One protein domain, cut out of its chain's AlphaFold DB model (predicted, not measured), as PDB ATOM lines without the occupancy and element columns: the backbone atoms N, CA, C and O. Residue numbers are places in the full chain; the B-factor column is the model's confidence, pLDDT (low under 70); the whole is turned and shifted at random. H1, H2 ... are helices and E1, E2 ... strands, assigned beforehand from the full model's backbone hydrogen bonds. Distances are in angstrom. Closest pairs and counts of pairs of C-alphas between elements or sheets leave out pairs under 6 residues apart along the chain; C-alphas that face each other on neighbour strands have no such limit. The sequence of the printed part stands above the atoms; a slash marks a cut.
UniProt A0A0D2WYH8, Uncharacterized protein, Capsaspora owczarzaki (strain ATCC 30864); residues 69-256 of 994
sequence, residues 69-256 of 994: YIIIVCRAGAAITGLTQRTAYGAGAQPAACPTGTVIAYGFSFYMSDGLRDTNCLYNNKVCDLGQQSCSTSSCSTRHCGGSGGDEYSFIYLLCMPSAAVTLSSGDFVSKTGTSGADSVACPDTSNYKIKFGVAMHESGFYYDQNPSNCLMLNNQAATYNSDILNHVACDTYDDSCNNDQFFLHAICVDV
ATOM      1  N   TYR A  69      47.611 -36.109  35.853       65.94
ATOM      2  CA  TYR A  69      47.445 -37.546  36.046       65.94
ATOM      3  C   TYR A  69      47.535 -38.245  34.691       65.94
ATOM      4  O   TYR A  69      46.817 -37.886  33.756       65.94
ATOM      5  N   ILE A  70      48.431 -39.228  34.571       67.19
ATOM      6  CA  ILE A  70      48.661 -39.964  33.324       67.19
ATOM      7  C   ILE A  70      48.403 -41.446  33.585       67.19
ATOM      8  O   ILE A  70      49.133 -42.094  34.337       67.19
ATOM      9  N   ILE A  71      47.362 -41.977  32.944       67.12
ATOM     10  CA  ILE A  71      46.931 -43.370  33.076       67.12
ATOM     11  C   ILE A  71      47.271 -44.106  31.781       67.12
ATOM     12  O   ILE A  71      46.800 -43.732  30.706       67.12
ATOM     13  N   ILE A  72      48.106 -45.142  31.879       69.62
ATOM     14  CA  ILE A  72      48.574 -45.930  30.733       69.62
ATOM     15  C   ILE A  72      48.318 -47.407  31.022       69.62
ATOM     16  O   ILE A  72      48.800 -47.942  32.020       69.62
ATOM     17  N   VAL A  73      47.598 -48.066  30.115       68.31
ATOM     18  CA  VAL A  73      47.447 -49.523  30.100       68.31
ATOM     19  C   VAL A  73      48.448 -50.081  29.091       68.31
ATOM     20  O   VAL A  73      48.252 -49.953  27.879       68.31
ATOM     21  N   CYS A  74      49.541 -50.650  29.594       67.88
ATOM     22  CA  CYS A  74      50.490 -51.420  28.799       67.88
ATOM     23  C   CYS A  74      49.948 -52.834  28.548       67.88
ATOM     24  O   CYS A  74      48.938 -53.250  29.116       67.88
ATOM     25  N   ARG A  75      50.593 -53.549  27.623       65.25
ATOM     26  CA  ARG A  75      50.273 -54.936  27.285       65.25
ATOM     27  C   ARG A  75      51.478 -55.616  26.643       65.25
ATOM     28  O   ARG A  75      52.108 -55.035  25.758       65.25
ATOM     29  N   ALA A  76      51.696 -56.892  26.949       63.94
ATOM     30  CA  ALA A  76      52.598 -57.734  26.166       63.94
ATOM     31  C   ALA A  76      52.058 -58.033  24.741       63.94
ATOM     32  O   ALA A  76      50.973 -58.600  24.552       63.94
ATOM     33  N   GLY A  77      52.855 -57.707  23.716       67.69
ATOM     34  CA  GLY A  77      52.613 -58.074  22.315       67.69
ATOM     35  C   GLY A  77      52.039 -56.956  21.436       67.69
ATOM     36  O   GLY A  77      52.310 -55.776  21.638       67.69
ATOM     37  N   ALA A  78      51.293 -57.336  20.394       68.75
ATOM     38  CA  ALA A  78      50.705 -56.386  19.451       68.75
ATOM     39  C   ALA A  78      49.482 -55.659  20.041       68.75
ATOM     40  O   ALA A  78      48.739 -56.211  20.856       68.75
ATOM     41  N   ALA A  79      49.250 -54.429  19.578       68.00
ATOM     42  CA  ALA A  79      48.081 -53.638  19.949       68.00
ATOM     43  C   ALA A  79      46.759 -54.331  19.569       68.00
ATOM     44  O   ALA A  79      46.690 -55.071  18.587       68.00
ATOM     45  N   ILE A  80      45.693 -54.055  20.327       72.12
ATOM     46  CA  ILE A  80      44.360 -54.614  20.072       72.12
ATOM     47  C   ILE A  80      43.831 -54.076  18.733       72.12
ATOM     48  O   ILE A  80      43.521 -52.892  18.595       72.12
ATOM     49  N   THR A  81      43.731 -54.953  17.736       71.88
ATOM     50  CA  THR A  81      43.267 -54.605  16.389       71.88
ATOM     51  C   THR A  81      41.825 -54.098  16.425       71.88
ATOM     52  O   THR A  81      40.925 -54.801  16.872       71.88
ATOM     53  N   GLY A  82      41.601 -52.882  15.923       73.62
ATOM     54  CA  GLY A  82      40.284 -52.237  15.915       73.62
ATOM     55  C   GLY A  82      39.947 -51.432  17.176       73.62
ATOM     56  O   GLY A  82      38.921 -50.756  17.180       73.62
ATOM     57  N   LEU A  83      40.803 -51.440  18.207       82.50
ATOM     58  CA  LEU A  83      40.673 -50.532  19.346       82.50
ATOM     59  C   LEU A  83      41.037 -49.101  18.933       82.50
ATOM     60  O   LEU A  83      42.113 -48.848  18.393       82.50
ATOM     61  N   THR A  84      40.152 -48.154  19.232       84.75
ATOM     62  CA  THR A  84      40.365 -46.721  18.990       84.75
ATOM     63  C   THR A  84      40.008 -45.908  20.230       84.75
ATOM     64  O   THR A  84      39.048 -46.228  20.926       84.75
ATOM     65  N   GLN A  85      40.780 -44.860  20.519       85.00
ATOM     66  CA  GLN A  85      40.469 -43.900  21.583       85.00
ATOM     67  C   GLN A  85      39.706 -42.709  20.997       85.00
ATOM     68  O   GLN A  85      39.995 -42.284  19.875       85.00
ATOM     69  N   ARG A  86      38.758 -42.145  21.749       86.50
ATOM     70  CA  ARG A  86      38.103 -40.868  21.433       86.50
ATOM     71  C   ARG A  86      37.932 -40.045  22.700       86.50
ATOM     72  O   ARG A  86      37.317 -40.508  23.654       86.50
ATOM     73  N   THR A  87      38.419 -38.813  22.674       83.69
ATOM     74  CA  THR A  87      38.160 -37.804  23.701       83.69
ATOM     75  C   THR A  87      37.219 -36.718  23.187       83.69
ATOM     76  O   THR A  87      37.114 -36.484  21.980       83.69
ATOM     77  N   ALA A  88      36.540 -36.046  24.114       84.31
ATOM     78  CA  ALA A  88      35.936 -34.734  23.909       84.31
ATOM     79  C   ALA A  88      36.235 -33.868  25.138       84.31
ATOM     80  O   ALA A  88      36.154 -34.354  26.263       84.31
ATOM     81  N   TYR A  89      36.586 -32.602  24.923       83.19
ATOM     82  CA  TYR A  89      36.819 -31.627  25.986       83.19
ATOM     83  C   TYR A  89      36.360 -30.244  25.529       83.19
ATOM     84  O   TYR A  89      36.534 -29.891  24.360       83.19
ATOM     85  N   GLY A  90      35.791 -29.459  26.441       78.56
ATOM     86  CA  GLY A  90      35.424 -28.071  26.177       78.56
ATOM     87  C   GLY A  90      34.543 -27.469  27.265       78.56
ATOM     88  O   GLY A  90      34.111 -28.159  28.187       78.56
ATOM     89  N   ALA A  91      34.260 -26.173  27.130       77.19
ATOM     90  CA  ALA A  91      33.307 -25.481  27.988       77.19
ATOM     91  C   ALA A  91      31.874 -26.009  27.772       77.19
ATOM     92  O   ALA A  91      31.487 -26.362  26.651       77.19
ATOM     93  N   GLY A  92      31.083 -26.042  28.841       77.19
ATOM     94  CA  GLY A  92      29.731 -26.589  28.871       77.19
ATOM     95  C   GLY A  92      29.665 -28.092  28.583       77.19
ATOM     96  O   GLY A  92      30.664 -28.813  28.613       77.19
ATOM     97  N   ALA A  93      28.457 -28.581  28.294       79.81
ATOM     98  CA  ALA A  93      28.198 -29.994  28.023       79.81
ATOM     99  C   ALA A  93      28.626 -30.411  26.611       79.81
ATOM    100  O   ALA A  93      28.104 -29.897  25.619       79.81
ATOM    101  N   GLN A  94      29.530 -31.388  26.529       85.12
ATOM    102  CA  GLN A  94      30.042 -31.936  25.273       85.12
ATOM    103  C   GLN A  94      29.516 -33.364  25.008       85.12
ATOM    104  O   GLN A  94      29.238 -34.120  25.946       85.12
ATOM    105  N   PRO A  95      29.385 -33.770  23.730       88.69
ATOM    106  CA  PRO A  95      29.199 -35.159  23.323       88.69
ATOM    107  C   PRO A  95      30.493 -35.773  22.755       88.69
ATOM    108  O   PRO A  95      31.232 -35.132  22.010       88.69
ATOM    109  N   ALA A  96      30.720 -37.061  23.012       90.56
ATOM    110  CA  ALA A  96      31.737 -37.878  22.351       90.56
ATOM    111  C   ALA A  96      31.080 -39.061  21.626       90.56
ATOM    112  O   ALA A  96      30.121 -39.649  22.122       90.56
ATOM    113  N   ALA A  97      31.603 -39.435  20.456       92.25
ATOM    114  CA  ALA A  97      31.071 -40.533  19.649       92.25
ATOM    115  C   ALA A  97      32.188 -41.403  19.061       92.25
ATOM    116  O   ALA A  97      33.237 -40.895  18.652       92.25
ATOM    117  N   CYS A  98      31.941 -42.707  18.990       90.50
ATOM    118  CA  CYS A  98      32.854 -43.677  18.399       90.50
ATOM    119  C   CYS A  98      32.940 -43.547  16.864       90.50
ATOM    120  O   CYS A  98      32.029 -43.014  16.226       90.50
ATOM    121  N   PRO A  99      34.038 -44.006  16.231       89.62
ATOM    122  CA  PRO A  99      34.101 -44.164  14.778       89.62
ATOM    123  C   PRO A  99      33.007 -45.102  14.241       89.62
ATOM    124  O   PRO A  99      32.674 -46.110  14.869       89.62
ATOM    125  N   THR A 100      32.483 -44.813  13.049       88.12
ATOM    126  CA  THR A 100      31.433 -45.617  12.405       88.12
ATOM    127  C   THR A 100      31.845 -47.088  12.276       88.12
ATOM    128  O   THR A 100      32.903 -47.393  11.734       88.12
ATOM    129  N   GLY A 101      30.996 -48.000  12.761       85.25
ATOM    130  CA  GLY A 101      31.279 -49.443  12.806       85.25
ATOM    131  C   GLY A 101      31.923 -49.932  14.112       85.25
ATOM    132  O   GLY A 101      32.078 -51.137  14.292       85.25
ATOM    133  N   THR A 102      32.240 -49.026  15.040       90.88
ATOM    134  CA  THR A 102      32.641 -49.348  16.419       90.88
ATOM    135  C   THR A 102      31.621 -48.811  17.425       90.88
ATOM    136  O   THR A 102      30.834 -47.925  17.100       90.88
ATOM    137  N   VAL A 103      31.612 -49.366  18.633       90.50
ATOM    138  CA  VAL A 103      30.766 -48.984  19.775       90.50
ATOM    139  C   VAL A 103      31.638 -48.775  21.011       90.50
ATOM    140  O   VAL A 103      32.784 -49.229  21.042       90.50
ATOM    141  N   ILE A 104      31.093 -48.113  22.030       89.38
ATOM    142  CA  ILE A 104      31.749 -47.925  23.327       89.38
ATOM    143  C   ILE A 104      31.984 -49.300  23.963       89.38
ATOM    144  O   ILE A 104      31.040 -50.042  24.237       89.38
ATOM    145  N   ALA A 105      33.258 -49.626  24.174       83.19
ATOM    146  CA  ALA A 105      33.732 -50.823  24.869       83.19
ATOM    147  C   ALA A 105      34.192 -50.509  26.305       83.19
ATOM    148  O   ALA A 105      34.211 -51.387  27.161       83.19
ATOM    149  N   TYR A 106      34.558 -49.250  26.553       83.12
ATOM    150  CA  TYR A 106      34.788 -48.657  27.866       83.12
ATOM    151  C   TYR A 106      34.687 -47.133  27.742       83.12
ATOM    152  O   TYR A 106      34.979 -46.583  26.678       83.12
ATOM    153  N   GLY A 107      34.326 -46.424  28.809       82.00
ATOM    154  CA  GLY A 107      34.429 -44.969  28.829       82.00
ATOM    155  C   GLY A 107      33.794 -44.321  30.047       82.00
ATOM    156  O   GLY A 107      32.993 -44.934  30.747       82.00
ATOM    157  N   PHE A 108      34.137 -43.059  30.271       81.00
ATOM    158  CA  PHE A 108      33.592 -42.229  31.341       81.00
ATOM    159  C   PHE A 108      33.489 -40.768  30.892       81.00
ATOM    160  O   PHE A 108      34.175 -40.329  29.962       81.00
ATOM    161  N   SER A 109      32.629 -40.011  31.565       83.81
ATOM    162  CA  SER A 109      32.439 -38.578  31.354       83.81
ATOM    163  C   SER A 109      32.458 -37.833  32.684       83.81
ATOM    164  O   SER A 109      31.741 -38.236  33.600       83.81
ATOM    165  N   PHE A 110      33.211 -36.736  32.752       79.06
ATOM    166  CA  PHE A 110      33.291 -35.812  33.882       79.06
ATOM    167  C   PHE A 110      32.735 -34.432  33.513       79.06
ATOM    168  O   PHE A 110      32.912 -33.966  32.383       79.06
ATOM    169  N   TYR A 111      32.095 -33.771  34.477       77.88
ATOM    170  CA  TYR A 111      31.596 -32.403  34.384       77.88
ATOM    171  C   TYR A 111      32.016 -31.609  35.624       77.88
ATOM    172  O   TYR A 111      31.644 -31.938  36.748       77.88
ATOM    173  N   MET A 112      32.784 -30.548  35.411       73.56
ATOM    174  CA  MET A 112      33.481 -29.783  36.445       73.56
ATOM    175  C   MET A 112      33.229 -28.282  36.265       73.56
ATOM    176  O   MET A 112      32.811 -27.835  35.198       73.56
ATOM    177  N   SER A 113      33.479 -27.484  37.300       69.00
ATOM    178  CA  SER A 113      33.461 -26.020  37.205       69.00
ATOM    179  C   SER A 113      34.522 -25.426  38.120       69.00
ATOM    180  O   SER A 113      34.792 -25.978  39.185       69.00
ATOM    181  N   ASP A 114      35.131 -24.319  37.700       61.59
ATOM    182  CA  ASP A 114      36.252 -23.700  38.412       61.59
ATOM    183  C   ASP A 114      35.836 -22.712  39.518       61.59
ATOM    184  O   ASP A 114      36.638 -22.431  40.403       61.59
ATOM    185  N   GLY A 115      34.604 -22.191  39.513       53.78
ATOM    186  CA  GLY A 115      34.280 -20.966  40.263       53.78
ATOM    187  C   GLY A 115      33.212 -21.045  41.360       53.78
ATOM    188  O   GLY A 115      32.832 -19.992  41.874       53.78
ATOM    189  N   LEU A 116      32.673 -22.219  41.720       53.00
ATOM    190  CA  LEU A 116      31.526 -22.306  42.645       53.00
ATOM    191  C   LEU A 116      31.612 -23.428  43.689       53.00
ATOM    192  O   LEU A 116      31.989 -24.557  43.400       53.00
ATOM    193  N   ARG A 117      31.146 -23.115  44.909       52.53
ATOM    194  CA  ARG A 117      31.055 -24.029  46.068       52.53
ATOM    195  C   ARG A 117      29.891 -25.036  45.974       52.53
ATOM    196  O   ARG A 117      29.316 -25.390  47.003       52.53
ATOM    197  N   ASP A 118      29.484 -25.438  44.774       52.50
ATOM    198  CA  ASP A 118      28.336 -26.324  44.562       52.50
ATOM    199  C   ASP A 118      28.762 -27.609  43.841       52.50
ATOM    200  O   ASP A 118      29.231 -27.588  42.705       52.50
ATOM    201  N   THR A 119      28.574 -28.746  44.512       57.16
ATOM    202  CA  THR A 119      28.958 -30.070  44.011       57.16
ATOM    203  C   THR A 119      27.944 -30.676  43.034       57.16
ATOM    204  O   THR A 119      28.210 -31.734  42.465       57.16
ATOM    205  N   ASN A 120      26.820 -29.995  42.758       61.75
ATOM    206  CA  ASN A 120      25.801 -30.407  41.778       61.75
ATOM    207  C   ASN A 120      26.357 -30.739  40.376       61.75
ATOM    208  O   ASN A 120      25.748 -31.510  39.635       61.75
ATOM    209  N   CYS A 121      27.517 -30.194  40.002       63.28
ATOM    210  CA  CYS A 121      28.196 -30.512  38.744       63.28
ATOM    211  C   CYS A 121      28.784 -31.926  38.714       63.28
ATOM    212  O   CYS A 121      28.527 -32.663  37.761       63.28
ATOM    213  N   LEU A 122      29.460 -32.332  39.788       64.38
ATOM    214  CA  LEU A 122      30.183 -33.602  39.885       64.38
ATOM    215  C   LEU A 122      29.244 -34.821  39.916       64.38
ATOM    216  O   LEU A 122      29.619 -35.897  39.464       64.38
ATOM    217  N   TYR A 123      27.975 -34.653  40.304       67.44
ATOM    218  CA  TYR A 123      26.951 -35.700  40.157       67.44
ATOM    219  C   TYR A 123      26.607 -36.052  38.692       67.44
ATOM    220  O   TYR A 123      25.923 -37.047  38.452       67.44
ATOM    221  N   ASN A 124      27.077 -35.280  37.702       72.38
ATOM    222  CA  ASN A 124      26.989 -35.649  36.283       72.38
ATOM    223  C   ASN A 124      28.152 -36.563  35.837       72.38
ATOM    224  O   ASN A 124      28.154 -37.023  34.690       72.38
ATOM    225  N   ASN A 125      29.119 -36.840  36.723       76.88
ATOM    226  CA  ASN A 125      30.216 -37.772  36.480       76.88
ATOM    227  C   ASN A 125      29.677 -39.207  36.422       76.88
ATOM    228  O   ASN A 125      28.996 -39.665  37.341       76.88
ATOM    229  N   LYS A 126      29.970 -39.931  35.338       78.31
ATOM    230  CA  LYS A 126      29.419 -41.275  35.098       78.31
ATOM    231  C   LYS A 126      30.290 -42.126  34.181       78.31
ATOM    232  O   LYS A 126      31.080 -41.616  33.386       78.31
ATOM    233  N   VAL A 127      30.057 -43.432  34.246       80.19
ATOM    234  CA  VAL A 127      30.461 -44.399  33.217       80.19
ATOM    235  C   VAL A 127      29.611 -44.173  31.960       80.19
ATOM    236  O   VAL A 127      28.442 -43.796  32.051       80.19
ATOM    237  N   CYS A 128      30.190 -44.390  30.783       85.50
ATOM    238  CA  CYS A 128      29.480 -44.341  29.508       85.50
ATOM    239  C   CYS A 128      28.902 -45.718  29.151       85.50
ATOM    240  O   CYS A 128      29.621 -46.715  29.190       85.50
ATOM    241  N   ASP A 129      27.627 -45.766  28.758       86.31
ATOM    242  CA  ASP A 129      26.916 -47.014  28.455       86.31
ATOM    243  C   ASP A 129      27.602 -47.835  27.346       86.31
ATOM    244  O   ASP A 129      27.821 -47.355  26.228       86.31
ATOM    245  N   LEU A 130      27.906 -49.103  27.642       84.38
ATOM    246  CA  LEU A 130      28.524 -50.010  26.674       84.38
ATOM    247  C   LEU A 130      27.591 -50.344  25.505       84.38
ATOM    248  O   LEU A 130      26.362 -50.311  25.605       84.38
ATOM    249  N   GLY A 131      28.197 -50.663  24.360       83.44
ATOM    250  CA  GLY A 131      27.485 -50.992  23.125       83.44
ATOM    251  C   GLY A 131      26.838 -49.789  22.425       83.44
ATOM    252  O   GLY A 131      26.399 -49.921  21.282       83.44
ATOM    253  N   GLN A 132      26.817 -48.608  23.050       90.06
ATOM    254  CA  GLN A 132      26.297 -47.386  22.440       90.06
ATOM    255  C   GLN A 132      27.292 -46.766  21.447       90.06
ATOM    256  O   GLN A 132      28.491 -47.039  21.464       90.06
ATOM    257  N   GLN A 133      26.787 -45.903  20.562       91.06
ATOM    258  CA  GLN A 133      27.612 -45.140  19.612       91.06
ATOM    259  C   GLN A 133      28.254 -43.888  20.234       91.06
ATOM    260  O   GLN A 133      29.234 -43.372  19.695       91.06
ATOM    261  N   SER A 134      27.699 -43.367  21.330       90.81
ATOM    262  CA  SER A 134      28.042 -42.045  21.864       90.81
ATOM    263  C   SER A 134      27.717 -41.896  23.345       90.81
ATOM    264  O   SER A 134      26.767 -42.500  23.833       90.81
ATOM    265  N   CYS A 135      28.456 -41.016  24.018       91.00
ATOM    266  CA  CYS A 135      28.269 -40.616  25.408       91.00
ATOM    267  C   CYS A 135      28.246 -39.085  25.504       91.00
ATOM    268  O   CYS A 135      28.886 -38.402  24.704       91.00
ATOM    269  N   SER A 136      27.524 -38.530  26.473       88.81
ATOM    270  CA  SER A 136      27.454 -37.083  26.701       88.81
ATOM    271  C   SER A 136      27.290 -36.749  28.178       88.81
ATOM    272  O   SER A 136      26.617 -37.468  28.925       88.81
ATOM    273  N   THR A 137      27.877 -35.628  28.588       84.50
ATOM    274  CA  THR A 137      27.611 -35.002  29.888       84.50
ATOM    275  C   THR A 137      26.315 -34.195  29.873       84.50
ATOM    276  O   THR A 137      25.908 -33.689  28.827       84.50
ATOM    277  N   SER A 138      25.726 -33.989  31.047       80.94
ATOM    278  CA  SER A 138      24.663 -33.012  31.308       80.94
ATOM    279  C   SER A 138      25.220 -31.801  32.064       80.94
ATOM    280  O   SER A 138      26.091 -31.952  32.914       80.94
ATOM    281  N   SER A 139      24.724 -30.600  31.753       71.50
ATOM    282  CA  SER A 139      25.133 -29.354  32.415       71.50
ATOM    283  C   SER A 139      24.399 -29.135  33.739       71.50
ATOM    284  O   SER A 139      23.167 -29.180  33.759       71.50
ATOM    285  N   CYS A 140      25.128 -28.798  34.803       67.38
ATOM    286  CA  CYS A 140      24.562 -28.463  36.117       67.38
ATOM    287  C   CYS A 140      23.836 -27.104  36.171       67.38
ATOM    288  O   CYS A 140      22.986 -26.921  37.039       67.38
ATOM    289  N   SER A 141      24.094 -26.175  35.237       62.12
ATOM    290  CA  SER A 141      23.370 -24.893  35.127       62.12
ATOM    291  C   SER A 141      23.472 -24.026  36.397       62.12
ATOM    292  O   SER A 141      22.475 -23.536  36.937       62.12
ATOM    293  N   THR A 142      24.700 -23.781  36.846       55.06
ATOM    294  CA  THR A 142      25.079 -23.219  38.162       55.06
ATOM    295  C   THR A 142      24.683 -21.757  38.459       55.06
ATOM    296  O   THR A 142      25.143 -21.153  39.433       55.06
ATOM    297  N   ARG A 143      23.809 -21.136  37.659       51.81
ATOM    298  CA  ARG A 143      23.483 -19.696  37.709       51.81
ATOM    299  C   ARG A 143      22.530 -19.326  38.866       51.81
ATOM    300  O   ARG A 143      21.431 -18.818  38.630       51.81
ATOM    301  N   HIS A 144      22.934 -19.583  40.113       46.50
ATOM    302  CA  HIS A 144      22.106 -19.365  41.315       46.50
ATOM    303  C   HIS A 144      22.783 -18.677  42.515       46.50
ATOM    304  O   HIS A 144      22.132 -18.469  43.537       46.50
ATOM    305  N   CYS A 145      24.030 -18.218  42.391       41.47
ATOM    306  CA  CYS A 145      24.632 -17.260  43.326       41.47
ATOM    307  C   CYS A 145      25.091 -16.006  42.568       41.47
ATOM    308  O   CYS A 145      25.693 -16.104  41.503       41.47
ATOM    309  N   GLY A 146      24.766 -14.821  43.096       46.09
ATOM    310  CA  GLY A 146      24.889 -13.525  42.410       46.09
ATOM    311  C   GLY A 146      26.305 -12.942  42.329       46.09
ATOM    312  O   GLY A 146      26.486 -11.769  42.641       46.09
ATOM    313  N   GLY A 147      27.290 -13.751  41.940       45.12
ATOM    314  CA  GLY A 147      28.659 -13.334  41.627       45.12
ATOM    315  C   GLY A 147      29.025 -13.645  40.172       45.12
ATOM    316  O   GLY A 147      28.198 -14.138  39.405       45.12
ATOM    317  N   SER A 148      30.272 -13.370  39.786       47.78
ATOM    318  CA  SER A 148      30.846 -13.887  38.539       47.78
ATOM    319  C   SER A 148      30.820 -15.416  38.572       47.78
ATOM    320  O   SER A 148      31.473 -16.012  39.427       47.78
ATOM    321  N   GLY A 149      30.036 -16.034  37.688       52.47
ATOM    322  CA  GLY A 149      29.974 -17.491  37.586       52.47
ATOM    323  C   GLY A 149      31.314 -18.063  37.134       52.47
ATOM    324  O   GLY A 149      31.993 -17.434  36.322       52.47
ATOM    325  N   GLY A 150      31.664 -19.234  37.663       57.06
ATOM    326  CA  GLY A 150      32.761 -20.029  37.123       57.06
ATOM    327  C   GLY A 150      32.444 -20.523  35.720       57.06
ATOM    328  O   GLY A 150      31.273 -20.644  35.341       57.06
ATOM    329  N   ASP A 151      33.487 -20.841  34.969       66.62
ATOM    330  CA  ASP A 151      33.328 -21.575  33.728       66.62
ATOM    331  C   ASP A 151      32.994 -23.041  34.067       66.62
ATOM    332  O   ASP A 151      33.525 -23.649  35.003       66.62
ATOM    333  N   GLU A 152      32.027 -23.606  33.345       74.56
ATOM    334  CA  GLU A 152      31.684 -25.030  33.402       74.56
ATOM    335  C   GLU A 152      32.442 -25.744  32.271       74.56
ATOM    336  O   GLU A 152      32.426 -25.270  31.134       74.56
ATOM    337  N   TYR A 153      33.066 -26.891  32.544       75.50
ATOM    338  CA  TYR A 153      33.824 -27.690  31.573       75.50
ATOM    339  C   TYR A 153      33.394 -29.155  31.622       75.50
ATOM    340  O   TYR A 153      33.025 -29.677  32.675       75.50
ATOM    341  N   SER A 154      33.520 -29.855  30.498       80.81
ATOM    342  CA  SER A 154      33.367 -31.310  30.452       80.81
ATOM    343  C   SER A 154      34.548 -32.003  29.791       80.81
ATOM    344  O   SER A 154      35.200 -31.456  28.901       80.81
ATOM    345  N   PHE A 155      34.798 -33.235  30.228       83.69
ATOM    346  CA  PHE A 155      35.767 -34.160  29.654       83.69
ATOM    347  C   PHE A 155      35.103 -35.524  29.461       83.69
ATOM    348  O   PHE A 155      34.482 -36.046  30.381       83.69
ATOM    349  N   ILE A 156      35.239 -36.129  28.285       85.94
ATOM    350  CA  ILE A 156      34.762 -37.489  28.012       85.94
ATOM    351  C   ILE A 156      35.899 -38.291  27.400       85.94
ATOM    352  O   ILE A 156      36.546 -37.821  26.465       85.94
ATOM    353  N   TYR A 157      36.098 -39.513  27.888       85.25
ATOM    354  CA  TYR A 157      37.050 -40.479  27.354       85.25
ATOM    355  C   TYR A 157      36.333 -41.780  26.989       85.25
ATOM    356  O   TYR A 157      35.644 -42.371  27.819       85.25
ATOM    357  N   LEU A 158      36.508 -42.232  25.746       86.44
ATOM    358  CA  LEU A 158      35.937 -43.462  25.204       86.44
ATOM    359  C   LEU A 158      37.032 -44.360  24.616       86.44
ATOM    360  O   LEU A 158      37.877 -43.910  23.837       86.44
ATOM    361  N   LEU A 159      36.932 -45.655  24.901       86.12
ATOM    362  CA  LEU A 159      37.523 -46.731  24.116       86.12
ATOM    363  C   LEU A 159      36.437 -47.358  23.242       86.12
ATOM    364  O   LEU A 159      35.404 -47.809  23.737       86.12
ATOM    365  N   CYS A 160      36.691 -47.409  21.941       88.19
ATOM    366  CA  CYS A 160      35.753 -47.872  20.931       88.19
ATOM    367  C   CYS A 160      36.305 -49.106  20.205       88.19
ATOM    368  O   CYS A 160      37.447 -49.086  19.737       88.19
ATOM    369  N   MET A 161      35.493 -50.160  20.078       87.81
ATOM    370  CA  MET A 161      35.825 -51.408  19.368       87.81
ATOM    371  C   MET A 161      34.667 -51.861  18.462       87.81
ATOM    372  O   MET A 161      33.531 -51.435  18.680       87.81
ATOM    373  N   PRO A 162      34.895 -52.713  17.442       87.44
ATOM    374  CA  PRO A 162      33.810 -53.338  16.683       87.44
ATOM    375  C   PRO A 162      32.834 -54.064  17.618       87.44
ATOM    376  O   PRO A 162      33.269 -54.731  18.551       87.44
ATOM    377  N   SER A 163      31.524 -53.973  17.374       80.38
ATOM    378  CA  SER A 163      30.512 -54.509  18.305       80.38
ATOM    379  C   SER A 163      30.622 -56.016  18.549       80.38
ATOM    380  O   SER A 163      30.397 -56.464  19.665       80.38
ATOM    381  N   ALA A 164      31.045 -56.790  17.546       74.94
ATOM    382  CA  ALA A 164      31.311 -58.226  17.674       74.94
ATOM    383  C   ALA A 164      32.604 -58.573  18.451       74.94
ATOM    384  O   ALA A 164      32.914 -59.747  18.607       74.94
ATOM    385  N   ALA A 165      33.369 -57.572  18.902       73.44
ATOM    386  CA  ALA A 165      34.593 -57.723  19.692       73.44
ATOM    387  C   ALA A 165      34.475 -57.114  21.107       73.44
ATOM    388  O   ALA A 165      35.460 -57.075  21.841       73.44
ATOM    389  N   VAL A 166      33.291 -56.625  21.499       72.62
ATOM    390  CA  VAL A 166      33.020 -56.176  22.871       72.62
ATOM    391  C   VAL A 166      32.475 -57.354  23.671       72.62
ATOM    392  O   VAL A 166      31.319 -57.732  23.513       72.62
ATOM    393  N   THR A 167      33.323 -57.934  24.519       70.19
ATOM    394  CA  THR A 167      32.965 -59.029  25.438       70.19
ATOM    395  C   THR A 167      32.503 -58.545  26.814       70.19
ATOM    396  O   THR A 167      31.999 -59.345  27.591       70.19
ATOM    397  N   LEU A 168      32.657 -57.250  27.119       72.81
ATOM    398  CA  LEU A 168      32.218 -56.645  28.378       72.81
ATOM    399  C   LEU A 168      30.749 -56.206  28.303       72.81
ATOM    400  O   LEU A 168      30.298 -55.640  27.304       72.81
ATOM    401  N   SER A 169      30.029 -56.406  29.399       72.19
ATOM    402  CA  SER A 169      28.651 -55.982  29.644       72.19
ATOM    403  C   SER A 169      28.593 -54.936  30.763       72.19
ATOM    404  O   SER A 169      29.564 -54.728  31.484       72.19
ATOM    405  N   SER A 170      27.439 -54.300  30.986       67.56
ATOM    406  CA  SER A 170      27.257 -53.405  32.142       67.56
ATOM    407  C   SER A 170      27.341 -54.112  33.506       67.56
ATOM    408  O   SER A 170      27.480 -53.428  34.516       67.56
ATOM    409  N   GLY A 171      27.278 -55.450  33.552       71.12
ATOM    410  CA  GLY A 171      27.480 -56.241  34.772       71.12
ATOM    411  C   GLY A 171      28.953 -56.431  35.155       71.12
ATOM    412  O   GLY A 171      29.245 -56.691  36.318       71.12
ATOM    413  N   ASP A 172      29.877 -56.238  34.209       78.06
ATOM    414  CA  ASP A 172      31.325 -56.388  34.413       78.06
ATOM    415  C   ASP A 172      31.975 -55.128  35.011       78.06
ATOM    416  O   ASP A 172      33.198 -55.009  35.071       78.06
ATOM    417  N   PHE A 173      31.169 -54.167  35.467       80.19
ATOM    418  CA  PHE A 173      31.639 -52.920  36.057       80.19
ATOM    419  C   PHE A 173      31.100 -52.727  37.463       80.19
ATOM    420  O   PHE A 173      29.915 -52.902  37.739       80.19
ATOM    421  N   VAL A 174      31.982 -52.255  38.336       85.31
ATOM    422  CA  VAL A 174      31.618 -51.740  39.652       85.31
ATOM    423  C   VAL A 174      31.988 -50.263  39.711       85.31
ATOM    424  O   VAL A 174      33.038 -49.847  39.219       85.31
ATOM    425  N   SER A 175      31.100 -49.438  40.254       83.56
ATOM    426  CA  SER A 175      31.312 -47.993  40.352       83.56
ATOM    427  C   SER A 175      30.567 -47.405  41.537       83.56
ATOM    428  O   SER A 175      29.468 -47.861  41.858       83.56
ATOM    429  N   LYS A 176      31.138 -46.372  42.156       85.12
ATOM    430  CA  LYS A 176      30.562 -45.703  43.319       85.12
ATOM    431  C   LYS A 176      30.962 -44.232  43.360       85.12
ATOM    432  O   LYS A 176      32.122 -43.901  43.140       85.12
ATOM    433  N   THR A 177      30.003 -43.368  43.667       78.44
ATOM    434  CA  THR A 177      30.213 -41.942  43.931       78.44
ATOM    435  C   THR A 177      29.834 -41.624  45.370       78.44
ATOM    436  O   THR A 177      28.905 -42.224  45.917       78.44
ATOM    437  N   GLY A 178      30.544 -40.687  45.992       74.88
ATOM    438  CA  GLY A 178      30.281 -40.285  47.372       74.88
ATOM    439  C   GLY A 178      31.012 -39.009  47.777       74.88
ATOM    440  O   GLY A 178      31.691 -38.382  46.966       74.88
ATOM    441  N   THR A 179      30.845 -38.621  49.040       72.25
ATOM    442  CA  THR A 179      31.386 -37.388  49.634       72.25
ATOM    443  C   THR A 179      32.369 -37.705  50.759       72.25
ATOM    444  O   THR A 179      31.994 -38.468  51.647       72.25
ATOM    445  N   SER A 180      33.553 -37.079  50.726       64.81
ATOM    446  CA  SER A 180      34.643 -36.971  51.732       64.81
ATOM    447  C   SER A 180      35.101 -38.193  52.563       64.81
ATOM    448  O   SER A 180      36.306 -38.352  52.755       64.81
ATOM    449  N   GLY A 181      34.204 -39.035  53.079       72.62
ATOM    450  CA  GLY A 181      34.504 -40.240  53.860       72.62
ATOM    451  C   GLY A 181      35.016 -41.416  53.019       72.62
ATOM    452  O   GLY A 181      34.855 -41.429  51.806       72.62
ATOM    453  N   ALA A 182      35.627 -42.402  53.685       79.50
ATOM    454  CA  ALA A 182      36.271 -43.557  53.053       79.50
ATOM    455  C   ALA A 182      35.263 -44.535  52.435       79.50
ATOM    456  O   ALA A 182      34.212 -44.804  53.024       79.50
ATOM    457  N   ASP A 183      35.625 -45.136  51.302       87.00
ATOM    458  CA  ASP A 183      34.780 -46.104  50.604       87.00
ATOM    459  C   ASP A 183      35.587 -47.047  49.688       87.00
ATOM    460  O   ASP A 183      36.799 -46.916  49.539       87.00
ATOM    461  N   SER A 184      34.934 -48.028  49.066       87.75
ATOM    462  CA  SER A 184      35.588 -48.953  48.134       87.75
ATOM    463  C   SER A 184      34.641 -49.536  47.082       87.75
ATOM    464  O   SER A 184      33.418 -49.540  47.241       87.75
ATOM    465  N   VAL A 185      35.227 -50.066  46.006       88.44
ATOM    466  CA  VAL A 185      34.558 -50.968  45.058       88.44
ATOM    467  C   VAL A 185      35.356 -52.262  44.916       88.44
ATOM    468  O   VAL A 185      36.583 -52.245  44.842       88.44
ATOM    469  N   ALA A 186      34.650 -53.388  44.874       88.81
ATOM    470  CA  ALA A 186      35.199 -54.734  44.732       88.81
ATOM    471  C   ALA A 186      34.277 -55.552  43.820       88.81
ATOM    472  O   ALA A 186      33.091 -55.235  43.705       88.81
ATOM    473  N   CYS A 187      34.802 -56.592  43.174       85.94
ATOM    474  CA  CYS A 187      34.000 -57.423  42.274       85.94
ATOM    475  C   CYS A 187      32.953 -58.266  43.033       85.94
ATOM    476  O   CYS A 187      33.210 -58.641  44.179       85.94
ATOM    477  N   PRO A 188      31.790 -58.596  42.425       80.56
ATOM    478  CA  PRO A 188      30.687 -59.276  43.122       80.56
ATOM    479  C   PRO A 188      31.054 -60.628  43.752       80.56
ATOM    480  O   PRO A 188      30.471 -61.013  44.764       80.56
ATOM    481  N   ASP A 189      32.033 -61.325  43.173       82.19
ATOM    482  CA  ASP A 189      32.722 -62.466  43.772       82.19
ATOM    483  C   ASP A 189      34.227 -62.345  43.495       82.19
ATOM    484  O   ASP A 189      34.694 -62.669  42.403       82.19
ATOM    485  N   THR A 190      34.994 -61.896  44.492       79.50
ATOM    486  CA  THR A 190      36.456 -61.745  44.395       79.50
ATOM    487  C   THR A 190      37.218 -63.075  44.332       79.50
ATOM    488  O   THR A 190      38.440 -63.074  44.172       79.50
ATOM    489  N   SER A 191      36.536 -64.223  44.434       80.06
ATOM    490  CA  SER A 191      37.145 -65.551  44.264       80.06
ATOM    491  C   SER A 191      37.398 -65.864  42.790       80.06
ATOM    492  O   SER A 191      38.452 -66.397  42.451       80.06
ATOM    493  N   ASN A 192      36.429 -65.530  41.929       81.62
ATOM    494  CA  ASN A 192      36.450 -65.847  40.501       81.62
ATOM    495  C   ASN A 192      36.596 -64.609  39.604       81.62
ATOM    496  O   ASN A 192      37.065 -64.748  38.480       81.62
ATOM    497  N   TYR A 193      36.252 -63.411  40.090       83.50
ATOM    498  CA  TYR A 193      36.428 -62.148  39.369       83.50
ATOM    499  C   TYR A 193      37.453 -61.245  40.059       83.50
ATOM    500  O   TYR A 193      37.493 -61.158  41.285       83.50
ATOM    501  N   LYS A 194      38.254 -60.518  39.279       84.50
ATOM    502  CA  LYS A 194      39.239 -59.542  39.778       84.50
ATOM    503  C   LYS A 194      39.142 -58.234  39.017       84.50
ATOM    504  O   LYS A 194      38.708 -58.210  37.864       84.50
ATOM    505  N   ILE A 195      39.608 -57.149  39.631       84.56
ATOM    506  CA  ILE A 195      39.727 -55.867  38.945       84.56
ATOM    507  C   ILE A 195      40.858 -55.964  37.911       84.56
ATOM    508  O   ILE A 195      42.023 -56.181  38.250       84.56
ATOM    509  N   LYS A 196      40.506 -55.797  36.632       77.88
ATOM    510  CA  LYS A 196      41.458 -55.737  35.511       77.88
ATOM    511  C   LYS A 196      42.080 -54.355  35.356       77.88
ATOM    512  O   LYS A 196      43.243 -54.232  34.993       77.88
ATOM    513  N   PHE A 197      41.262 -53.337  35.588       77.19
ATOM    514  CA  PHE A 197      41.593 -51.923  35.510       77.19
ATOM    515  C   PHE A 197      40.556 -51.146  36.322       77.19
ATOM    516  O   PHE A 197      39.399 -51.557  36.397       77.19
ATOM    517  N   GLY A 198      40.935 -50.006  36.885       77.06
ATOM    518  CA  GLY A 198      39.992 -49.090  37.509       77.06
ATOM    519  C   GLY A 198      40.635 -47.754  37.836       77.06
ATOM    520  O   GLY A 198      41.857 -47.643  37.842       77.06
ATOM    521  N   VAL A 199      39.808 -46.756  38.115       77.12
ATOM    522  CA  VAL A 199      40.208 -45.407  38.511       77.12
ATOM    523  C   VAL A 199      39.488 -45.022  39.797       77.12
ATOM    524  O   VAL A 199      38.267 -45.152  39.911       77.12
ATOM    525  N   ALA A 200      40.265 -44.591  40.783       80.38
ATOM    526  CA  ALA A 200      39.801 -43.822  41.916       80.38
ATOM    527  C   ALA A 200      40.178 -42.366  41.646       80.38
ATOM    528  O   ALA A 200      41.320 -42.063  41.294       80.38
ATOM    529  N   MET A 201      39.200 -41.481  41.767       76.25
ATOM    530  CA  MET A 201      39.388 -40.044  41.664       76.25
ATOM    531  C   MET A 201      38.658 -39.350  42.807       76.25
ATOM    532  O   MET A 201      37.605 -39.803  43.253       76.25
ATOM    533  N   HIS A 202      39.227 -38.249  43.271       76.06
ATOM    534  CA  HIS A 202      38.718 -37.392  44.322       76.06
ATOM    535  C   HIS A 202      38.988 -35.938  43.929       76.06
ATOM    536  O   HIS A 202      40.113 -35.575  43.579       76.06
ATOM    537  N   GLU A 203      37.944 -35.117  43.971       71.31
ATOM    538  CA  GLU A 203      37.951 -33.723  43.529       71.31
ATOM    539  C   GLU A 203      37.332 -32.840  44.621       71.31
ATOM    540  O   GLU A 203      36.323 -33.199  45.233       71.31
ATOM    541  N   SER A 204      37.951 -31.683  44.871       65.38
ATOM    542  CA  SER A 204      37.518 -30.726  45.894       65.38
ATOM    543  C   SER A 204      36.844 -29.520  45.248       65.38
ATOM    544  O   SER A 204      37.426 -28.864  44.384       65.38
ATOM    545  N   GLY A 205      35.620 -29.200  45.674       56.41
ATOM    546  CA  GLY A 205      34.830 -28.077  45.154       56.41
ATOM    547  C   GLY A 205      35.240 -26.701  45.698       56.41
ATOM    548  O   GLY A 205      34.360 -25.912  46.058       56.41
ATOM    549  N   PHE A 206      36.542 -26.425  45.845       55.91
ATOM    550  CA  PHE A 206      37.041 -25.192  46.463       55.91
ATOM    551  C   PHE A 206      38.353 -24.678  45.849       55.91
ATOM    552  O   PHE A 206      39.310 -25.423  45.656       55.91
ATOM    553  N   TYR A 207      38.413 -23.367  45.599       51.97
ATOM    554  CA  TYR A 207      39.602 -22.690  45.075       51.97
ATOM    555  C   TYR A 207      40.659 -22.533  46.181       51.97
ATOM    556  O   TYR A 207      40.417 -21.832  47.166       51.97
ATOM    557  N   TYR A 208      41.825 -23.158  46.015       53.69
ATOM    558  CA  TYR A 208      42.951 -23.065  46.949       53.69
ATOM    559  C   TYR A 208      44.204 -22.505  46.265       53.69
ATOM    560  O   TYR A 208      44.796 -23.153  45.407       53.69
ATOM    561  N   ASP A 209      44.684 -21.355  46.745       47.69
ATOM    562  CA  ASP A 209      46.009 -20.798  46.410       47.69
ATOM    563  C   ASP A 209      47.155 -21.484  47.200       47.69
ATOM    564  O   ASP A 209      48.224 -20.909  47.417       47.69
ATOM    565  N   GLN A 210      46.937 -22.709  47.688       52.31
ATOM    566  CA  GLN A 210      47.909 -23.509  48.441       52.31
ATOM    567  C   GLN A 210      47.969 -24.940  47.892       52.31
ATOM    568  O   GLN A 210      47.075 -25.376  47.171       52.31
ATOM    569  N   ASN A 211      49.043 -25.670  48.218       53.03
ATOM    570  CA  ASN A 211      49.238 -27.040  47.739       53.03
ATOM    571  C   ASN A 211      48.039 -27.946  48.092       53.03
ATOM    572  O   ASN A 211      47.560 -27.882  49.227       53.03
ATOM    573  N   PRO A 212      47.602 -28.829  47.171       56.34
ATOM    574  CA  PRO A 212      46.566 -29.811  47.464       56.34
ATOM    575  C   PRO A 212      46.994 -30.726  48.616       56.34
ATOM    576  O   PRO A 212      48.174 -31.054  48.764       56.34
ATOM    577  N   SER A 213      46.029 -31.156  49.431       58.94
ATOM    578  CA  SER A 213      46.289 -32.051  50.558       58.94
ATOM    579  C   SER A 213      46.841 -33.405  50.086       58.94
ATOM    580  O   SER A 213      46.506 -33.895  49.006       58.94
ATOM    581  N   ASN A 214      47.638 -34.068  50.931       62.78
ATOM    582  CA  ASN A 214      48.155 -35.412  50.634       62.78
ATOM    583  C   ASN A 214      47.033 -36.431  50.343       62.78
ATOM    584  O   ASN A 214      47.268 -37.418  49.652       62.78
ATOM    585  N   CYS A 215      45.812 -36.189  50.835       68.44
ATOM    586  CA  CYS A 215      44.660 -37.057  50.609       68.44
ATOM    587  C   CYS A 215      44.208 -37.079  49.135       68.44
ATOM    588  O   CYS A 215      43.907 -38.149  48.610       68.44
ATOM    589  N   LEU A 216      44.252 -35.938  48.431       66.31
ATOM    590  CA  LEU A 216      43.993 -35.868  46.984       66.31
ATOM    591  C   LEU A 216      44.969 -36.760  46.200       66.31
ATOM    592  O   LEU A 216      44.562 -37.521  45.326       66.31
ATOM    593  N   MET A 217      46.257 -36.713  46.550       64.94
ATOM    594  CA  MET A 217      47.307 -37.498  45.888       64.94
ATOM    595  C   MET A 217      47.220 -39.003  46.185       64.94
ATOM    596  O   MET A 217      47.597 -39.802  45.335       64.94
ATOM    597  N   LEU A 218      46.723 -39.395  47.363       70.00
ATOM    598  CA  LEU A 218      46.513 -40.803  47.735       70.00
ATOM    599  C   LEU A 218      45.239 -41.401  47.118       70.00
ATOM    600  O   LEU A 218      45.197 -42.598  46.843       70.00
ATOM    601  N   ASN A 219      44.211 -40.581  46.896       75.31
ATOM    602  CA  ASN A 219      42.931 -41.023  46.341       75.31
ATOM    603  C   ASN A 219      42.878 -41.012  44.808       75.31
ATOM    604  O   ASN A 219      42.104 -41.776  44.235       75.31
ATOM    605  N   ASN A 220      43.697 -40.191  44.144       74.06
ATOM    606  CA  ASN A 220      43.800 -40.134  42.683       74.06
ATOM    607  C   ASN A 220      44.749 -41.226  42.156       74.06
ATOM    608  O   ASN A 220      45.887 -40.956  41.770       74.06
ATOM    609  N   GLN A 221      44.270 -42.474  42.164       74.81
ATOM    610  CA  GLN A 221      45.035 -43.688  41.846       74.81
ATOM    611  C   GLN A 221      44.293 -44.606  40.862       74.81
ATOM    612  O   GLN A 221      43.066 -44.611  40.804       74.81
ATOM    613  N   ALA A 222      45.021 -45.433  40.106       72.75
ATOM    614  CA  ALA A 222      44.422 -46.481  39.273       72.75
ATOM    615  C   ALA A 222      44.631 -47.869  39.897       72.75
ATOM    616  O   ALA A 222      45.695 -48.150  40.451       72.75
ATOM    617  N   ALA A 223      43.630 -48.744  39.793       72.38
ATOM    618  CA  ALA A 223      43.736 -50.128  40.245       72.38
ATOM    619  C   ALA A 223      44.683 -50.919  39.333       72.38
ATOM    620  O   ALA A 223      44.521 -50.912  38.110       72.38
ATOM    621  N   THR A 224      45.627 -51.645  39.929       68.75
ATOM    622  CA  THR A 224      46.469 -52.603  39.205       68.75
ATOM    623  C   THR A 224      45.671 -53.839  38.805       68.75
ATOM    624  O   THR A 224      44.690 -54.206  39.461       68.75
ATOM    625  N   TYR A 225      46.116 -54.510  37.741       68.88
ATOM    626  CA  TYR A 225      45.587 -55.813  37.347       68.88
ATOM    627  C   TYR A 225      45.621 -56.804  38.524       68.88
ATOM    628  O   TYR A 225      46.563 -56.796  39.319       68.88
ATOM    629  N   ASN A 226      44.602 -57.665  38.616       73.06
ATOM    630  CA  ASN A 226      44.420 -58.657  39.683       73.06
ATOM    631  C   ASN A 226      44.165 -58.054  41.089       73.06
ATOM    632  O   ASN A 226      44.336 -58.743  42.093       73.06
ATOM    633  N   SER A 227      43.728 -56.791  41.183       81.56
ATOM    634  CA  SER A 227      43.295 -56.203  42.464       81.56
ATOM    635  C   SER A 227      41.952 -56.780  42.928       81.56
ATOM    636  O   SER A 227      41.025 -56.931  42.133       81.56
ATOM    637  N   ASP A 228      41.815 -57.043  44.230       83.06
ATOM    638  CA  ASP A 228      40.536 -57.449  44.842       83.06
ATOM    639  C   ASP A 228      39.581 -56.266  45.055       83.06
ATOM    640  O   ASP A 228      38.365 -56.396  44.901       83.06
ATOM    641  N   ILE A 229      40.141 -55.116  45.446       84.75
ATOM    642  CA  ILE A 229      39.416 -53.931  45.908       84.75
ATOM    643  C   ILE A 229      40.143 -52.676  45.413       84.75
ATOM    644  O   ILE A 229      41.366 -52.583  45.518       84.75
ATOM    645  N   LEU A 230      39.388 -51.691  44.930       85.44
ATOM    646  CA  LEU A 230      39.850 -50.326  44.691       85.44
ATOM    647  C   LEU A 230      39.289 -49.416  45.794       85.44
ATOM    648  O   LEU A 230      38.074 -49.334  45.974       85.44
ATOM    649  N   ASN A 231      40.182 -48.760  46.537       84.75
ATOM    650  CA  ASN A 231      39.850 -48.008  47.749       84.75
ATOM    651  C   ASN A 231      39.898 -46.489  47.540       84.75
ATOM    652  O   ASN A 231      40.766 -45.970  46.835       84.75
ATOM    653  N   HIS A 232      39.018 -45.798  48.260       84.44
ATOM    654  CA  HIS A 232      39.063 -44.375  48.578       84.44
ATOM    655  C   HIS A 232      39.220 -44.214  50.102       84.44
ATOM    656  O   HIS A 232      38.573 -44.908  50.887       84.44
ATOM    657  N   VAL A 233      40.104 -43.320  50.533       80.06
ATOM    658  CA  VAL A 233      40.402 -43.036  51.943       80.06
ATOM    659  C   VAL A 233      39.796 -41.691  52.331       80.06
ATOM    660  O   VAL A 233      39.908 -40.715  51.589       80.06
ATOM    661  N   ALA A 234      39.186 -41.633  53.518       75.12
ATOM    662  CA  ALA A 234      38.588 -40.418  54.058       75.12
ATOM    663  C   ALA A 234      39.603 -39.269  54.103       75.12
ATOM    664  O   ALA A 234      40.739 -39.465  54.538       75.12
ATOM    665  N   CYS A 235      39.171 -38.072  53.710       69.69
ATOM    666  CA  CYS A 235      39.967 -36.862  53.863       69.69
ATOM    667  C   CYS A 235      39.493 -36.063  55.078       69.69
ATOM    668  O   CYS A 235      38.313 -35.729  55.181       69.69
ATOM    669  N   ASP A 236      40.423 -35.732  55.976       61.12
ATOM    670  CA  ASP A 236      40.169 -34.797  57.070       61.12
ATOM    671  C   ASP A 236      39.904 -33.400  56.484       61.12
ATOM    672  O   ASP A 236      40.809 -32.736  55.970       61.12
ATOM    673  N   THR A 237      38.648 -32.958  56.537       55.34
ATOM    674  CA  THR A 237      38.231 -31.630  56.072       55.34
ATOM    675  C   THR A 237      38.810 -30.547  56.981       55.34
ATOM    676  O   THR A 237      38.565 -30.559  58.189       55.34
ATOM    677  N   TYR A 238      39.537 -29.582  56.412       54.12
ATOM    678  CA  TYR A 238      40.068 -28.448  57.168       54.12
ATOM    679  C   TYR A 238      38.939 -27.524  57.671       54.12
ATOM    680  O   TYR A 238      38.289 -26.842  56.886       54.12
ATOM    681  N   ASP A 239      38.766 -27.501  58.995       47.72
ATOM    682  CA  ASP A 239      38.113 -26.467  59.818       47.72
ATOM    683  C   ASP A 239      36.752 -25.930  59.300       47.72
ATOM    684  O   ASP A 239      36.666 -24.897  58.629       47.72
ATOM    685  N   ASP A 240      35.674 -26.661  59.626       50.94
ATOM    686  CA  ASP A 240      34.244 -26.278  59.568       50.94
ATOM    687  C   ASP A 240      33.715 -25.609  58.274       50.94
ATOM    688  O   ASP A 240      32.620 -25.034  58.250       50.94
ATOM    689  N   SER A 241      34.434 -25.721  57.152       46.41
ATOM    690  CA  SER A 241      34.088 -25.049  55.895       46.41
ATOM    691  C   SER A 241      34.014 -25.991  54.682       46.41
ATOM    692  O   SER A 241      34.901 -26.038  53.840       46.41
ATOM    693  N   CYS A 242      32.829 -26.612  54.561       43.31
ATOM    694  CA  CYS A 242      32.252 -27.330  53.405       43.31
ATOM    695  C   CYS A 242      32.477 -28.859  53.303       43.31
ATOM    696  O   CYS A 242      33.566 -29.343  53.023       43.31
ATOM    697  N   ASN A 243      31.366 -29.611  53.353       53.59
ATOM    698  CA  ASN A 243      31.260 -31.046  53.022       53.59
ATOM    699  C   ASN A 243      31.306 -31.299  51.493       53.59
ATOM    700  O   ASN A 243      30.466 -32.018  50.950       53.59
ATOM    701  N   ASN A 244      32.216 -30.628  50.781       59.31
ATOM    702  CA  ASN A 244      32.143 -30.448  49.325       59.31
ATOM    703  C   ASN A 244      33.159 -31.274  48.519       59.31
ATOM    704  O   ASN A 244      33.212 -31.142  47.298       59.31
ATOM    705  N   ASP A 245      33.943 -32.123  49.175       66.88
ATOM    706  CA  ASP A 245      34.841 -33.052  48.492       66.88
ATOM    707  C   ASP A 245      34.061 -34.280  48.013       66.88
ATOM    708  O   ASP A 245      33.343 -34.908  48.799       66.88
ATOM    709  N   GLN A 246      34.212 -34.653  46.741       72.56
ATOM    710  CA  GLN A 246      33.593 -35.851  46.168       72.56
ATOM    711  C   GLN A 246      34.629 -36.847  45.661       72.56
ATOM    712  O   GLN A 246      35.735 -36.474  45.277       72.56
ATOM    713  N   PHE A 247      34.245 -38.122  45.615       77.31
ATOM    714  CA  PHE A 247      35.010 -39.173  44.955       77.31
ATOM    715  C   PHE A 247      34.184 -39.923  43.905       77.31
ATOM    716  O   PHE A 247      32.962 -40.061  44.014       77.31
ATOM    717  N   PHE A 248      34.890 -40.461  42.914       79.88
ATOM    718  CA  PHE A 248      34.411 -41.396  41.905       79.88
ATOM    719  C   PHE A 248      35.344 -42.611  41.895       79.88
ATOM    720  O   PHE A 248      36.525 -42.506  41.569       79.88
ATOM    721  N   LEU A 249      34.804 -43.768  42.264       84.19
ATOM    722  CA  LEU A 249      35.438 -45.071  42.111       84.19
ATOM    723  C   LEU A 249      34.808 -45.788  40.922       84.19
ATOM    724  O   LEU A 249      33.581 -45.865  40.834       84.19
ATOM    725  N   HIS A 250      35.617 -46.370  40.045       83.50
ATOM    726  CA  HIS A 250      35.122 -47.187  38.942       83.50
ATOM    727  C   HIS A 250      36.146 -48.236  38.511       83.50
ATOM    728  O   HIS A 250      37.290 -47.903  38.225       83.50
ATOM    729  N   ALA A 251      35.739 -49.500  38.433       83.25
ATOM    730  CA  ALA A 251      36.593 -50.617  38.052       83.25
ATOM    731  C   ALA A 251      35.884 -51.605  37.112       83.25
ATOM    732  O   ALA A 251      34.660 -51.742  37.135       83.25
ATOM    733  N   ILE A 252      36.689 -52.290  36.297       82.19
ATOM    734  CA  ILE A 252      36.292 -53.382  35.407       82.19
ATOM    735  C   ILE A 252      36.635 -54.703  36.087       82.19
ATOM    736  O   ILE A 252      37.808 -54.963  36.365       82.19
ATOM    737  N   CYS A 253      35.633 -55.537  36.312       84.06
ATOM    738  CA  CYS A 253      35.793 -56.908  36.760       84.06
ATOM    739  C   CYS A 253      35.992 -57.830  35.556       84.06
ATOM    740  O   CYS A 253      35.333 -57.676  34.533       84.06
ATOM    741  N   VAL A 254      36.894 -58.800  35.676       82.75
ATOM    742  CA  VAL A 254      37.006 -59.912  34.726       82.75
ATOM    743  C   VAL A 254      37.128 -61.225  35.464       82.75
ATOM    744  O   VAL A 254      37.706 -61.281  36.548       82.75
ATOM    745  N   ASP A 255      36.605 -62.267  34.838       85.06
ATOM    746  CA  ASP A 255      36.839 -63.651  35.217       85.06
ATOM    747  C   ASP A 255      38.347 -63.984  35.170       85.06
ATOM    748  O   ASP A 255      39.051 -63.656  34.210       85.06
ATOM    749  N   VAL A 256      38.835 -64.601  36.247       84.81
ATOM    750  CA  VAL A 256      40.195 -65.146  36.400       84.81
ATOM    751  C   VAL A 256      40.186 -66.653  36.684       84.81
ATOM    752  O   VAL A 256      41.241 -67.249  36.920       84.81
TER     753      VAL A 256
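Overview. This is residues 69 to 256 of the 994 residues of an uncharacterized protein of Capsaspora owczarzaki (strain ATCC 30864) (UniProt A0A0D2WYH8). Two strand-built lobes stand side by side, each a long-stranded sheet with a two-strand sheet layered on one face and one short helix; the long strands of both lobes run along the same axis, and H1 sits where the lobes meet. One lobe is a sandwich, two sheets face to face, of E7 E12 E9 E10 and E8 E11, with H2; the other has E2 E6 E4 and E3 E5, with H1. The strand E1 passes beside E10, and residues 74 to 79 stick out. The 188 printed residues include two named helices and twelve named strands, in the order E1 E2 E3 E4 H1 E5 E6 E7 E8 E9 H2 E10 E11 E12; the sheets, in the strand orders E7 E12 E9 E10, E2 E6 E4, E3 E5 and E8 E11, are antiparallel, and the class is mostly strand. The whole is compact, with a radius of gyration of the C-alphas of 17.6 A and spans of 51 by 37 by 26 A.

Along the chain. The largest sheet has E7, residues 173 to 179, 20.6 A; E12, residues 245 to 255, 33.4 A, ending at C-alpha 255 (36.839, -63.651, 35.217); E9, residues 193 to 204, 32.1 A, which bends by 62 degrees at residue 196; and E10, residues 221 to 223. E8 is residues 183 to 186, E11 residues 229 to 232 and H2 residues 214 to 219. E2, residues 84 to 91, is 24.1 A long; E6, residues 152 to 162, 32.9 A; E4, residues 102 to 113, 31.3 A, bends by 70 degrees at residue 105. E3 is residues 95 to 97, E5 residues 134 to 136 and H1 residues 119 to 124. E1, residues 69 to 73, begins at C-alpha 69 (47.445, -37.546, 36.046).

Arrangement. Within hydrogen-bond range are N 176 and O 249 of E7 and E12, 2.8 A, N 248 and O 201 of E12 and E9, 2.8 A, and N 200 and O 221 of E9 and E10, 2.8 A. The facing parts of this sheet and E8 E11 are 6.8 A centre to centre; N 185 and O 230 are 2.9 A apart. H2 is on the larger sheet at a height over the sheet of 7.5 A. In E2 E6 E4, N 86 and O 158 are 2.9 A apart, N 110 and O 155 2.8 A. Between E3 and E5, N 96 and O 135 are 2.8 A apart; the closest C-alphas of E3 and E2 are those of Ala 96 and Ala 88, 5.5 A. H1 is on E2 E6 E4 at a height of 5.1 A and only grazes E7 E12 E9 E10. Every O i to N i+4 pair is within range in H2; H1 has 0 of 2, but 2 of 3 O i to N i+3 pairs.

Size, cuts and confidence. The C-alphas farthest apart, of Gly 77 and Gly 146, are 56.2 A apart. The printed part has no cut. The links E5 to E6 and E11 to E12 are long. The mean pLDDT of the printed part is 73.9, and 63 residues are under 70, among them 140 to 151 and 204 to 217.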